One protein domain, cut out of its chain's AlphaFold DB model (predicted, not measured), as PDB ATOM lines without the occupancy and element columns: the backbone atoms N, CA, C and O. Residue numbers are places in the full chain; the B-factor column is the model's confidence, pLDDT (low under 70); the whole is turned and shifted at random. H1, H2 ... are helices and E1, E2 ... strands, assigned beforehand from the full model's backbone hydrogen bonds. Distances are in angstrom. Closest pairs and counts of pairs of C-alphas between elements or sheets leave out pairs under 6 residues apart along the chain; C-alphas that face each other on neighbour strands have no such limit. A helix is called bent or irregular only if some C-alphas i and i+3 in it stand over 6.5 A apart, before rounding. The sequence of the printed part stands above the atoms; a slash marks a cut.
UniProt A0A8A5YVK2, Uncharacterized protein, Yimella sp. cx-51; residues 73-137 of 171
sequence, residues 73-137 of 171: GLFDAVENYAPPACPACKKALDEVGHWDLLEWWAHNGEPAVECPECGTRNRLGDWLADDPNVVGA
ATOM      1  N   GLY A  73     242.332 170.459 164.081       84.44
ATOM      2  CA  GLY A  73     243.622 170.553 163.411       84.44
ATOM      3  C   GLY A  73     243.855 169.411 162.435       84.44
ATOM      4  O   GLY A  73     243.389 168.289 162.649       84.44
ATOM      5  N   LEU A  74     244.595 169.724 161.372       85.38
ATOM      6  CA  LEU A  74     245.338 168.753 160.581       85.38
ATOM      7  C   LEU A  74     246.733 168.638 161.202       85.38
ATOM      8  O   LEU A  74     247.427 169.642 161.353       85.38
ATOM      9  N   PHE A  75     247.113 167.425 161.579       85.25
ATOM     10  CA  PHE A  75     248.418 167.104 162.140       85.25
ATOM     11  C   PHE A  75     249.129 166.178 161.167       85.25
ATOM     12  O   PHE A  75     248.583 165.131 160.819       85.25
ATOM     13  N   ASP A  76     250.326 166.560 160.743       79.00
ATOM     14  CA  ASP A  76     251.134 165.802 159.798       79.00
ATOM     15  C   ASP A  76     252.525 165.505 160.372       79.00
ATOM     16  O   ASP A  76     252.984 166.129 161.332       79.00
ATOM     17  N   ALA A  77     253.178 164.488 159.812       68.62
ATOM     18  CA  ALA A  77     254.519 164.060 160.196       68.62
ATOM     19  C   ALA A  77     255.637 164.888 159.525       68.62
ATOM     20  O   ALA A  77     256.792 164.479 159.578       68.62
ATOM     21  N   VAL A  78     255.300 166.034 158.922       63.06
ATOM     22  CA  VAL A  78     256.172 166.908 158.130       63.06
ATOM     23  C   VAL A  78     257.056 166.141 157.142       63.06
ATOM     24  O   VAL A  78     258.221 165.886 157.390       63.06
ATOM     25  N   GLU A  79     256.466 165.771 156.007       56.88
ATOM     26  CA  GLU A  79     256.971 165.959 154.637       56.88
ATOM     27  C   GLU A  79     256.087 165.146 153.681       56.88
ATOM     28  O   GLU A  79     255.770 163.989 153.931       56.88
ATOM     29  N   ASN A  80     255.693 165.771 152.566       67.25
ATOM     30  CA  ASN A  80     254.909 165.175 151.481       67.25
ATOM     31  C   ASN A  80     253.498 164.699 151.883       67.25
ATOM     32  O   ASN A  80     253.244 163.509 152.059       67.25
ATOM     33  N   TYR A  81     252.557 165.652 151.957       77.06
ATOM     34  CA  TYR A  81     251.129 165.362 152.086       77.06
ATOM     35  C   TYR A  81     250.712 164.209 151.155       77.06
ATOM     36  O   TYR A  81     250.841 164.289 149.933       77.06
ATOM     37  N   ALA A  82     250.187 163.142 151.754       80.69
ATOM     38  CA  ALA A  82     249.550 162.045 151.051       80.69
ATOM     39  C   ALA A  82     248.042 162.077 151.346       80.69
ATOM     40  O   ALA A  82     247.656 162.132 152.524       80.69
ATOM     41  N   PRO A  83     247.173 162.026 150.317       84.38
ATOM     42  CA  PRO A  83     245.740 161.943 150.541       84.38
ATOM     43  C   PRO A  83     245.384 160.692 151.353       84.38
ATOM     44  O   PRO A  83     245.871 159.595 151.049       84.38
ATOM     45  N   PRO A  84     244.528 160.819 152.375       89.88
ATOM     46  CA  PRO A  84     244.221 159.705 153.250       89.88
ATOM     47  C   PRO A  84     243.367 158.646 152.543       89.88
ATOM     48  O   PRO A  84     242.510 158.939 151.703       89.88
ATOM     49  N   ALA A  85     243.591 157.384 152.903       92.00
ATOM     50  CA  ALA A  85     242.936 156.236 152.303       92.00
ATOM     51  C   ALA A  85     241.692 155.794 153.070       92.00
ATOM     52  O   ALA A  85     241.646 155.793 154.302       92.00
ATOM     53  N   CYS A  86     240.687 155.338 152.318       93.25
ATOM     54  CA  CYS A  86     239.490 154.722 152.867       93.25
ATOM     55  C   CYS A  86     239.888 153.557 153.787       93.25
ATOM     56  O   CYS A  86     240.578 152.635 153.333       93.25
ATOM     57  N   PRO A  87     239.415 153.513 155.044       92.81
ATOM     58  CA  PRO A  87     239.807 152.453 155.966       92.81
ATOM     59  C   PRO A  87     239.354 151.061 155.497       92.81
ATOM     60  O   PRO A  87     240.014 150.078 155.838       92.81
ATOM     61  N   ALA A  88     238.295 150.983 154.677       94.44
ATOM     62  CA  ALA A  88     237.729 149.739 154.157       94.44
ATOM     63  C   ALA A  88     238.434 149.221 152.890       94.44
ATOM     64  O   ALA A  88     238.921 148.094 152.884       94.44
ATOM     65  N   CYS A  89     238.494 150.019 151.816       95.25
ATOM     66  CA  CYS A  89     239.013 149.565 150.516       95.25
ATOM     67  C   CYS A  89     240.404 150.107 150.156       95.25
ATOM     68  O   CYS A  89     240.924 149.770 149.097       95.25
ATOM     69  N   LYS A  90     240.998 150.948 151.012       93.44
ATOM     70  CA  LYS A  90     242.324 151.565 150.827       93.44
ATOM     71  C   LYS A  90     242.456 152.501 149.622       93.44
ATOM     72  O   LYS A  90     243.553 152.961 149.328       93.44
ATOM     73  N   LYS A  91     241.354 152.855 148.953       93.75
ATOM     74  CA  LYS A  91     241.375 153.929 147.957       93.75
ATOM     75  C   LYS A  91     241.609 155.277 148.645       93.75
ATOM     76  O   LYS A  91     240.830 155.646 149.524       93.75
ATOM     77  N   ALA A  92     242.640 155.996 148.214       91.31
ATOM     78  CA  ALA A  92     242.902 157.381 148.597       91.31
ATOM     79  C   ALA A  92     241.787 158.329 148.134       91.31
ATOM     80  O   ALA A  92     241.247 158.160 147.036       91.31
ATOM     81  N   LEU A  93     241.465 159.326 148.960       88.94
ATOM     82  CA  LEU A  93     240.736 160.505 148.494       88.94
ATOM     83  C   LEU A  93     241.546 161.225 147.412       88.94
ATOM     84  O   LEU A  93     242.771 161.110 147.354       88.94
ATOM     85  N   ASP A  94     240.864 161.972 146.553       90.12
ATOM     86  CA  ASP A  94     241.552 162.958 145.735       90.12
ATOM     87  C   ASP A  94     242.006 164.133 146.613       90.12
ATOM     88  O   ASP A  94     241.388 164.456 147.627       90.12
ATOM     89  N   GLU A  95     243.128 164.753 146.249       88.38
ATOM     90  CA  GLU A  95     243.723 165.822 147.050       88.38
ATOM     91  C   GLU A  95     242.788 167.027 147.201       88.38
ATOM     92  O   GLU A  95     242.595 167.506 148.315       88.38
ATOM     93  N   VAL A  96     242.183 167.482 146.101       90.75
ATOM     94  CA  VAL A  96     241.271 168.638 146.094       90.75
ATOM     95  C   VAL A  96     240.054 168.361 146.972       90.75
ATOM     96  O   VAL A  96     239.740 169.152 147.853       90.75
ATOM     97  N   GLY A  97     239.428 167.199 146.810       89.12
ATOM     98  CA  GLY A  97     238.293 166.766 147.611       89.12
ATOM     99  C   GLY A  97     238.636 166.611 149.089       89.12
ATOM    100  O   GLY A  97     237.801 166.914 149.939       89.12
ATOM    101  N   HIS A  98     239.859 166.196 149.435       89.38
ATOM    102  CA  HIS A  98     240.291 166.200 150.831       89.38
ATOM    103  C   HIS A  98     240.434 167.626 151.382       89.38
ATOM    104  O   HIS A  98     239.947 167.881 152.481       89.38
ATOM    105  N   TRP A  99     241.018 168.565 150.630       88.94
ATOM    106  CA  TRP A  99     241.094 169.971 151.045       88.94
ATOM    107  C   TRP A  99     239.709 170.607 151.223       88.94
ATOM    108  O   TRP A  99     239.472 171.242 152.251       88.94
ATOM    109  N   ASP A 100     238.770 170.353 150.310       91.56
ATOM    110  CA  ASP A 100     237.382 170.821 150.426       91.56
ATOM    111  C   ASP A 100     236.703 170.266 151.695       91.56
ATOM    112  O   ASP A 100     235.965 170.967 152.394       91.56
ATOM    113  N   LEU A 101     236.971 168.998 152.036       91.06
ATOM    114  CA  LEU A 101     236.472 168.375 153.264       91.06
ATOM    115  C   LEU A 101     237.083 168.996 154.524       91.06
ATOM    116  O   LEU A 101     236.369 169.144 155.518       91.06
ATOM    117  N   LEU A 102     238.367 169.358 154.498       88.06
ATOM    118  CA  LEU A 102     239.049 170.036 155.605       88.06
ATOM    119  C   LEU A 102     238.503 171.450 155.828       88.06
ATOM    120  O   LEU A 102     238.206 171.815 156.967       88.06
ATOM    121  N   GLU A 103     238.324 172.224 154.755       88.62
ATOM    122  CA  GLU A 103     237.735 173.566 154.820       88.62
ATOM    123  C   GLU A 103     236.303 173.506 155.362       88.62
ATOM    124  O   GLU A 103     235.925 174.265 156.255       88.62
ATOM    125  N   TRP A 104     235.509 172.543 154.887       88.88
ATOM    126  CA  TRP A 104     234.163 172.340 155.408       88.88
ATOM    127  C   TRP A 104     234.179 171.935 156.887       88.88
ATOM    128  O   TRP A 104     233.415 172.482 157.689       88.88
ATOM    129  N   TRP A 105     235.048 170.989 157.260       88.38
ATOM    130  CA  TRP A 105     235.173 170.489 158.627       88.38
ATOM    131  C   TRP A 105     235.415 171.625 159.624       88.38
ATOM    132  O   TRP A 105     234.672 171.705 160.611       88.38
ATOM    133  N   ALA A 106     236.339 172.537 159.290       84.44
ATOM    134  CA  ALA A 106     236.746 173.685 160.106       84.44
ATOM    135  C   ALA A 106     235.571 174.539 160.615       84.44
ATOM    136  O   ALA A 106     235.667 175.175 161.665       84.44
ATOM    137  N   HIS A 107     234.442 174.535 159.898       84.19
ATOM    138  CA  HIS A 107     233.259 175.322 160.238       84.19
ATOM    139  C   HIS A 107     232.053 174.497 160.704       84.19
ATOM    140  O   HIS A 107     231.147 175.059 161.315       84.19
ATOM    141  N   ASN A 108     232.015 173.191 160.427       85.56
ATOM    142  CA  ASN A 108     230.787 172.395 160.555       85.56
ATOM    143  C   ASN A 108     230.920 171.145 161.443       85.56
ATOM    144  O   ASN A 108     229.930 170.451 161.676       85.56
ATOM    145  N   GLY A 109     232.115 170.842 161.960       83.88
ATOM    146  CA  GLY A 109     232.343 169.614 162.728       83.88
ATOM    147  C   GLY A 109     232.577 168.395 161.833       83.88
ATOM    148  O   GLY A 109     232.467 168.467 160.615       83.88
ATOM    149  N   GLU A 110     233.039 167.286 162.416       87.44
ATOM    150  CA  GLU A 110     233.624 166.173 161.648       87.44
ATOM    151  C   GLU A 110     232.584 165.454 160.765       87.44
ATOM    152  O   GLU A 110     231.648 164.853 161.306       87.44
ATOM    153  N   PRO A 111     232.741 165.446 159.423       89.44
ATOM    154  CA  PRO A 111     231.788 164.787 158.543       89.44
ATOM    155  C   PRO A 111     231.990 163.267 158.498       89.44
ATOM    156  O   PRO A 111     233.101 162.749 158.634       89.44
ATOM    157  N   ALA A 112     230.902 162.544 158.216       92.56
ATOM    158  CA  ALA A 112     230.959 161.161 157.747       92.56
ATOM    159  C   ALA A 112     231.036 161.139 156.212       92.56
ATOM    160  O   ALA A 112     230.030 161.372 155.531       92.56
ATOM    161  N   VAL A 113     232.224 160.835 155.694       93.31
ATOM    162  CA  VAL A 113     232.577 160.818 154.270       93.31
ATOM    163  C   VAL A 113     232.276 159.447 153.678       93.31
ATOM    164  O   VAL A 113     232.678 158.418 154.229       93.31
ATOM    165  N   GLU A 114     231.553 159.427 152.562       95.25
ATOM    166  CA  GLU A 114     231.260 158.215 151.800       95.25
ATOM    167  C   GLU A 114     232.365 157.941 150.781       95.25
ATOM    168  O   GLU A 114     232.766 158.833 150.040       95.25
ATOM    169  N   CYS A 115     232.858 156.704 150.733       95.12
ATOM    170  CA  CYS A 115     233.854 156.320 149.746       95.12
ATOM    171  C   CYS A 115     233.229 156.130 148.359       95.12
ATOM    172  O   CYS A 115     232.377 155.252 148.220       95.12
ATOM    173  N   PRO A 116     233.698 156.845 147.318       91.81
ATOM    174  CA  PRO A 116     233.130 156.725 145.976       91.81
ATOM    175  C   PRO A 116     233.369 155.346 145.340       91.81
ATOM    176  O   PRO A 116     232.621 154.949 144.454       91.81
ATOM    177  N   GLU A 117     234.377 154.595 145.797       95.62
ATOM    178  CA  GLU A 117     234.696 153.268 145.248       95.62
ATOM    179  C   GLU A 117     233.921 152.126 145.914       95.62
ATOM    180  O   GLU A 117     233.536 151.168 145.251       95.62
ATOM    181  N   CYS A 118     233.726 152.175 147.238       96.50
ATOM    182  CA  CYS A 118     233.135 151.057 147.990       96.50
ATOM    183  C   CYS A 118     231.845 151.402 148.746       96.50
ATOM    184  O   CYS A 118     231.276 150.528 149.395       96.50
ATOM    185  N   GLY A 119     231.406 152.664 148.723       95.88
ATOM    186  CA  GLY A 119     230.187 153.144 149.385       95.88
ATOM    187  C   GLY A 119     230.236 153.158 150.917       95.88
ATOM    188  O   GLY A 119     229.265 153.541 151.565       95.88
ATOM    189  N   THR A 120     231.345 152.743 151.540       96.12
ATOM    190  CA  THR A 120     231.450 152.746 153.006       96.12
ATOM    191  C   THR A 120     231.583 154.177 153.516       96.12
ATOM    192  O   THR A 120     232.387 154.953 152.996       96.12
ATOM    193  N   ARG A 121     230.831 154.514 154.568       95.94
ATOM    194  CA  ARG A 121     230.882 155.820 155.234       95.94
ATOM    195  C   ARG A 121     231.734 155.744 156.496       95.94
ATOM    196  O   ARG A 121     231.453 154.921 157.362       95.94
ATOM    197  N   ASN A 122     232.737 156.609 156.612       93.56
ATOM    198  CA  ASN A 122     233.587 156.730 157.803       93.56
ATOM    199  C   ASN A 122     233.783 158.202 158.162       93.56
ATOM    200  O   ASN A 122     233.655 159.067 157.297       93.56
ATOM    201  N   ARG A 123     234.096 158.495 159.427       91.69
ATOM    202  CA  ARG A 123     234.427 159.865 159.835       91.69
ATOM    203  C   ARG A 123     235.718 160.307 159.161       91.69
ATOM    204  O   ARG A 123     236.585 159.463 158.969       91.69
ATOM    205  N   LEU A 124     235.859 161.593 158.834       90.19
ATOM    206  CA  LEU A 124     237.043 162.104 158.133       90.19
ATOM    207  C   LEU A 124     238.362 161.685 158.813       90.19
ATOM    208  O   LEU A 124     239.254 161.203 158.128       90.19
ATOM    209  N   GLY A 125     238.453 161.724 160.148       89.12
ATOM    210  CA  GLY A 125     239.657 161.299 160.878       89.12
ATOM    211  C   GLY A 125     239.936 159.795 160.907       89.12
ATOM    212  O   GLY A 125     240.933 159.380 161.488       89.12
ATOM    213  N   ASP A 126     239.060 158.967 160.336       90.62
ATOM    214  CA  ASP A 126     239.304 157.531 160.146       90.62
ATOM    215  C   ASP A 126     239.932 157.217 158.780       90.62
ATOM    216  O   ASP A 126     240.324 156.075 158.527       90.62
ATOM    217  N   TRP A 127     240.025 158.212 157.897       91.19
ATOM    218  CA  TRP A 127     240.767 158.113 156.651       91.19
ATOM    219  C   TRP A 127     242.221 158.445 156.967       91.19
ATOM    220  O   TRP A 127     242.519 159.552 157.404       91.19
ATOM    221  N   LEU A 128     243.125 157.488 156.763       85.31
ATOM    222  CA  LEU A 128     244.532 157.610 157.158       85.31
ATOM    223  C   LEU A 128     245.442 157.357 155.957       85.31
ATOM    224  O   LEU A 128     245.142 156.494 155.129       85.31
ATOM    225  N   ALA A 129     246.543 158.097 155.875       77.69
ATOM    226  CA  ALA A 129     247.652 157.810 154.970       77.69
ATOM    227  C   ALA A 129     248.722 156.951 155.675       77.69
ATOM    228  O   ALA A 129     248.643 156.727 156.887       77.69
ATOM    229  N   ASP A 130     249.688 156.443 154.901       67.31
ATOM    230  CA  ASP A 130     250.811 155.645 155.421       67.31
ATOM    231  C   ASP A 130     251.692 156.472 156.375       67.31
ATOM    232  O   ASP A 130     252.118 155.960 157.411       67.31
ATOM    233  N   ASP A 131     251.851 157.769 156.085       67.25
ATOM    234  CA  ASP A 131     252.355 158.781 157.012       67.25
ATOM    235  C   ASP A 131     251.163 159.555 157.597       67.25
ATOM    236  O   ASP A 131     250.282 159.989 156.845       67.25
ATOM    237  N   PRO A 132     251.048 159.693 158.928       65.88
ATOM    238  CA  PRO A 132     249.786 160.066 159.544       65.88
ATOM    239  C   PRO A 132     249.479 161.558 159.357       65.88
ATOM    240  O   PRO A 132     249.791 162.375 160.214       65.88
ATOM    241  N   ASN A 133     248.784 161.881 158.264       76.00
ATOM    242  CA  ASN A 133     247.885 163.027 158.180       76.00
ATOM    243  C   ASN A 133     246.639 162.698 159.000       76.00
ATOM    244  O   ASN A 133     245.789 161.911 158.574       76.00
ATOM    245  N   VAL A 134     246.550 163.256 160.200       84.12
ATOM    246  CA  VAL A 134     245.433 163.024 161.113       84.12
ATOM    247  C   VAL A 134     244.660 164.314 161.275       84.12
ATOM    248  O   VAL A 134     245.207 165.329 161.694       84.12
ATOM    249  N   VAL A 135     243.359 164.248 161.015       85.75
ATOM    250  CA  VAL A 135     242.434 165.289 161.451       85.75
ATOM    251  C   VAL A 135     241.875 164.934 162.820       85.75
ATOM    252  O   VAL A 135     241.464 163.796 163.064       85.75
ATOM    253  N   GLY A 136     241.855 165.891 163.741       87.50
ATOM    254  CA  GLY A 136     241.312 165.642 165.069       87.50
ATOM    255  C   GLY A 136     241.120 166.876 165.936       87.50
ATOM    256  O   GLY A 136     241.572 167.972 165.622       87.50
ATOM    257  N   ALA A 137     240.411 166.654 167.041       87.25
ATOM    258  CA  ALA A 137     240.248 167.570 168.163       87.25
ATOM    259  C   ALA A 137     239.790 166.762 169.393       87.25
ATOM    260  O   ALA A 137     238.893 165.918 169.245       87.25
TER     261      ALA A 137
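This is residues 73 to 137 of the 171 residues of an uncharacterized protein of Yimella sp. cx-51 (UniProt A0A8A5YVK2). One helix, H1, and two short strand pairs set at a distance from each other make the frame of this small rounded domain, and loops fill out much of the rest. The pair E1 and E4 and the hairpin of E2 and E3 lie toward one side of H1, the three parts making a triangle, while the long loop of residues 76 to 94 passes from the E1 side toward the hairpin side and then back to the beginning of H1. The printed part has 65 residues, with one named helix and four named strands in the order E1, H1, E2, E3, E4 along the chain; each sheet has two antiparallel strands, E1 - E4 and E2 - E3. The class is mixed, helices and strands, though under half of the residues, 26 of 65, are in named elements. The whole is compact, with a radius of gyration of the C-alphas of 10.9 A and spans of 29 by 26 by 20 A.

The printed part opens with strand E1, residues 73 to 75, whose first C-alpha, of Gly 73, stands at (243.622, 170.553, 163.411); the strand is 6.0 A from first to last C-alpha. Residues 76 to 94 hold no named element, and their C-alphas lie 5 to 17 A from the mean of all C-alphas. Helix H1 takes residues 95 to 108 and is 19.8 A from first to last C-alpha, from C-alpha 95 at (243.723, 165.822, 147.050) to C-alpha 108 at (230.787, 172.395, 160.555). Strand E2, residues 112 to 114, is 6.6 A from first to last C-alpha. Strand E3, residues 121 to 123, is 7.1 A by the same measure. Strand E4, residues 134 to 136, is 6.3 A from first to last C-alpha and ends at C-alpha 136, (241.312, 165.642, 165.069).

E1 and E4 are antiparallel neighbours, with 153 degrees between their N-to-C directions. The C-alphas of Leu 74 and Val 135 face each other at 4.6 A. N 75 and O 134 are 2.8 A apart, within hydrogen-bond range, and so are N 136 and O 73, at 3.0 A. E1 and H1 are near each other, with 5 pairs of C-alphas within 10 A. H1 and E4 are apart, but only just: their closest C-alphas are 8.3 A apart. In H1, 9 of 10 O i to N i+4 pairs are within hydrogen-bond range, and H1 is not bent. E2 and E3 form a hairpin of antiparallel strands, with 144 degrees between their directions. The C-alphas of Glu 114 and Arg 121 face each other at 4.2 A, and those of Ala 112 and Arg 123 at 4.3 A. N 113 and O 122 are within hydrogen-bond range at 2.8 A, as are N 122 and O 113 at 3.0 A. H1 and E3 are apart. The two sheets are also apart, strand by strand: E1 from E2 and E3, and E4 from E2 and E3.

The two C-alphas farthest apart in the domain, those of Val 78 and Gly 119, are 30.7 A apart. The first and last printed C-alphas, of Gly 73 and Ala 137, are 6.5 A apart. The printed part has no cut. The link from E1 to H1, 19 residues, is long; that from H1 to E2, 3 residues, is tight; those from E2 to E3, 6 residues, and from E3 to E4, 10 residues, are short. The mean pLDDT of the printed part is 86.5, and the model's confidence is low, under 70, at residues 77 to 80 and 130 to 132.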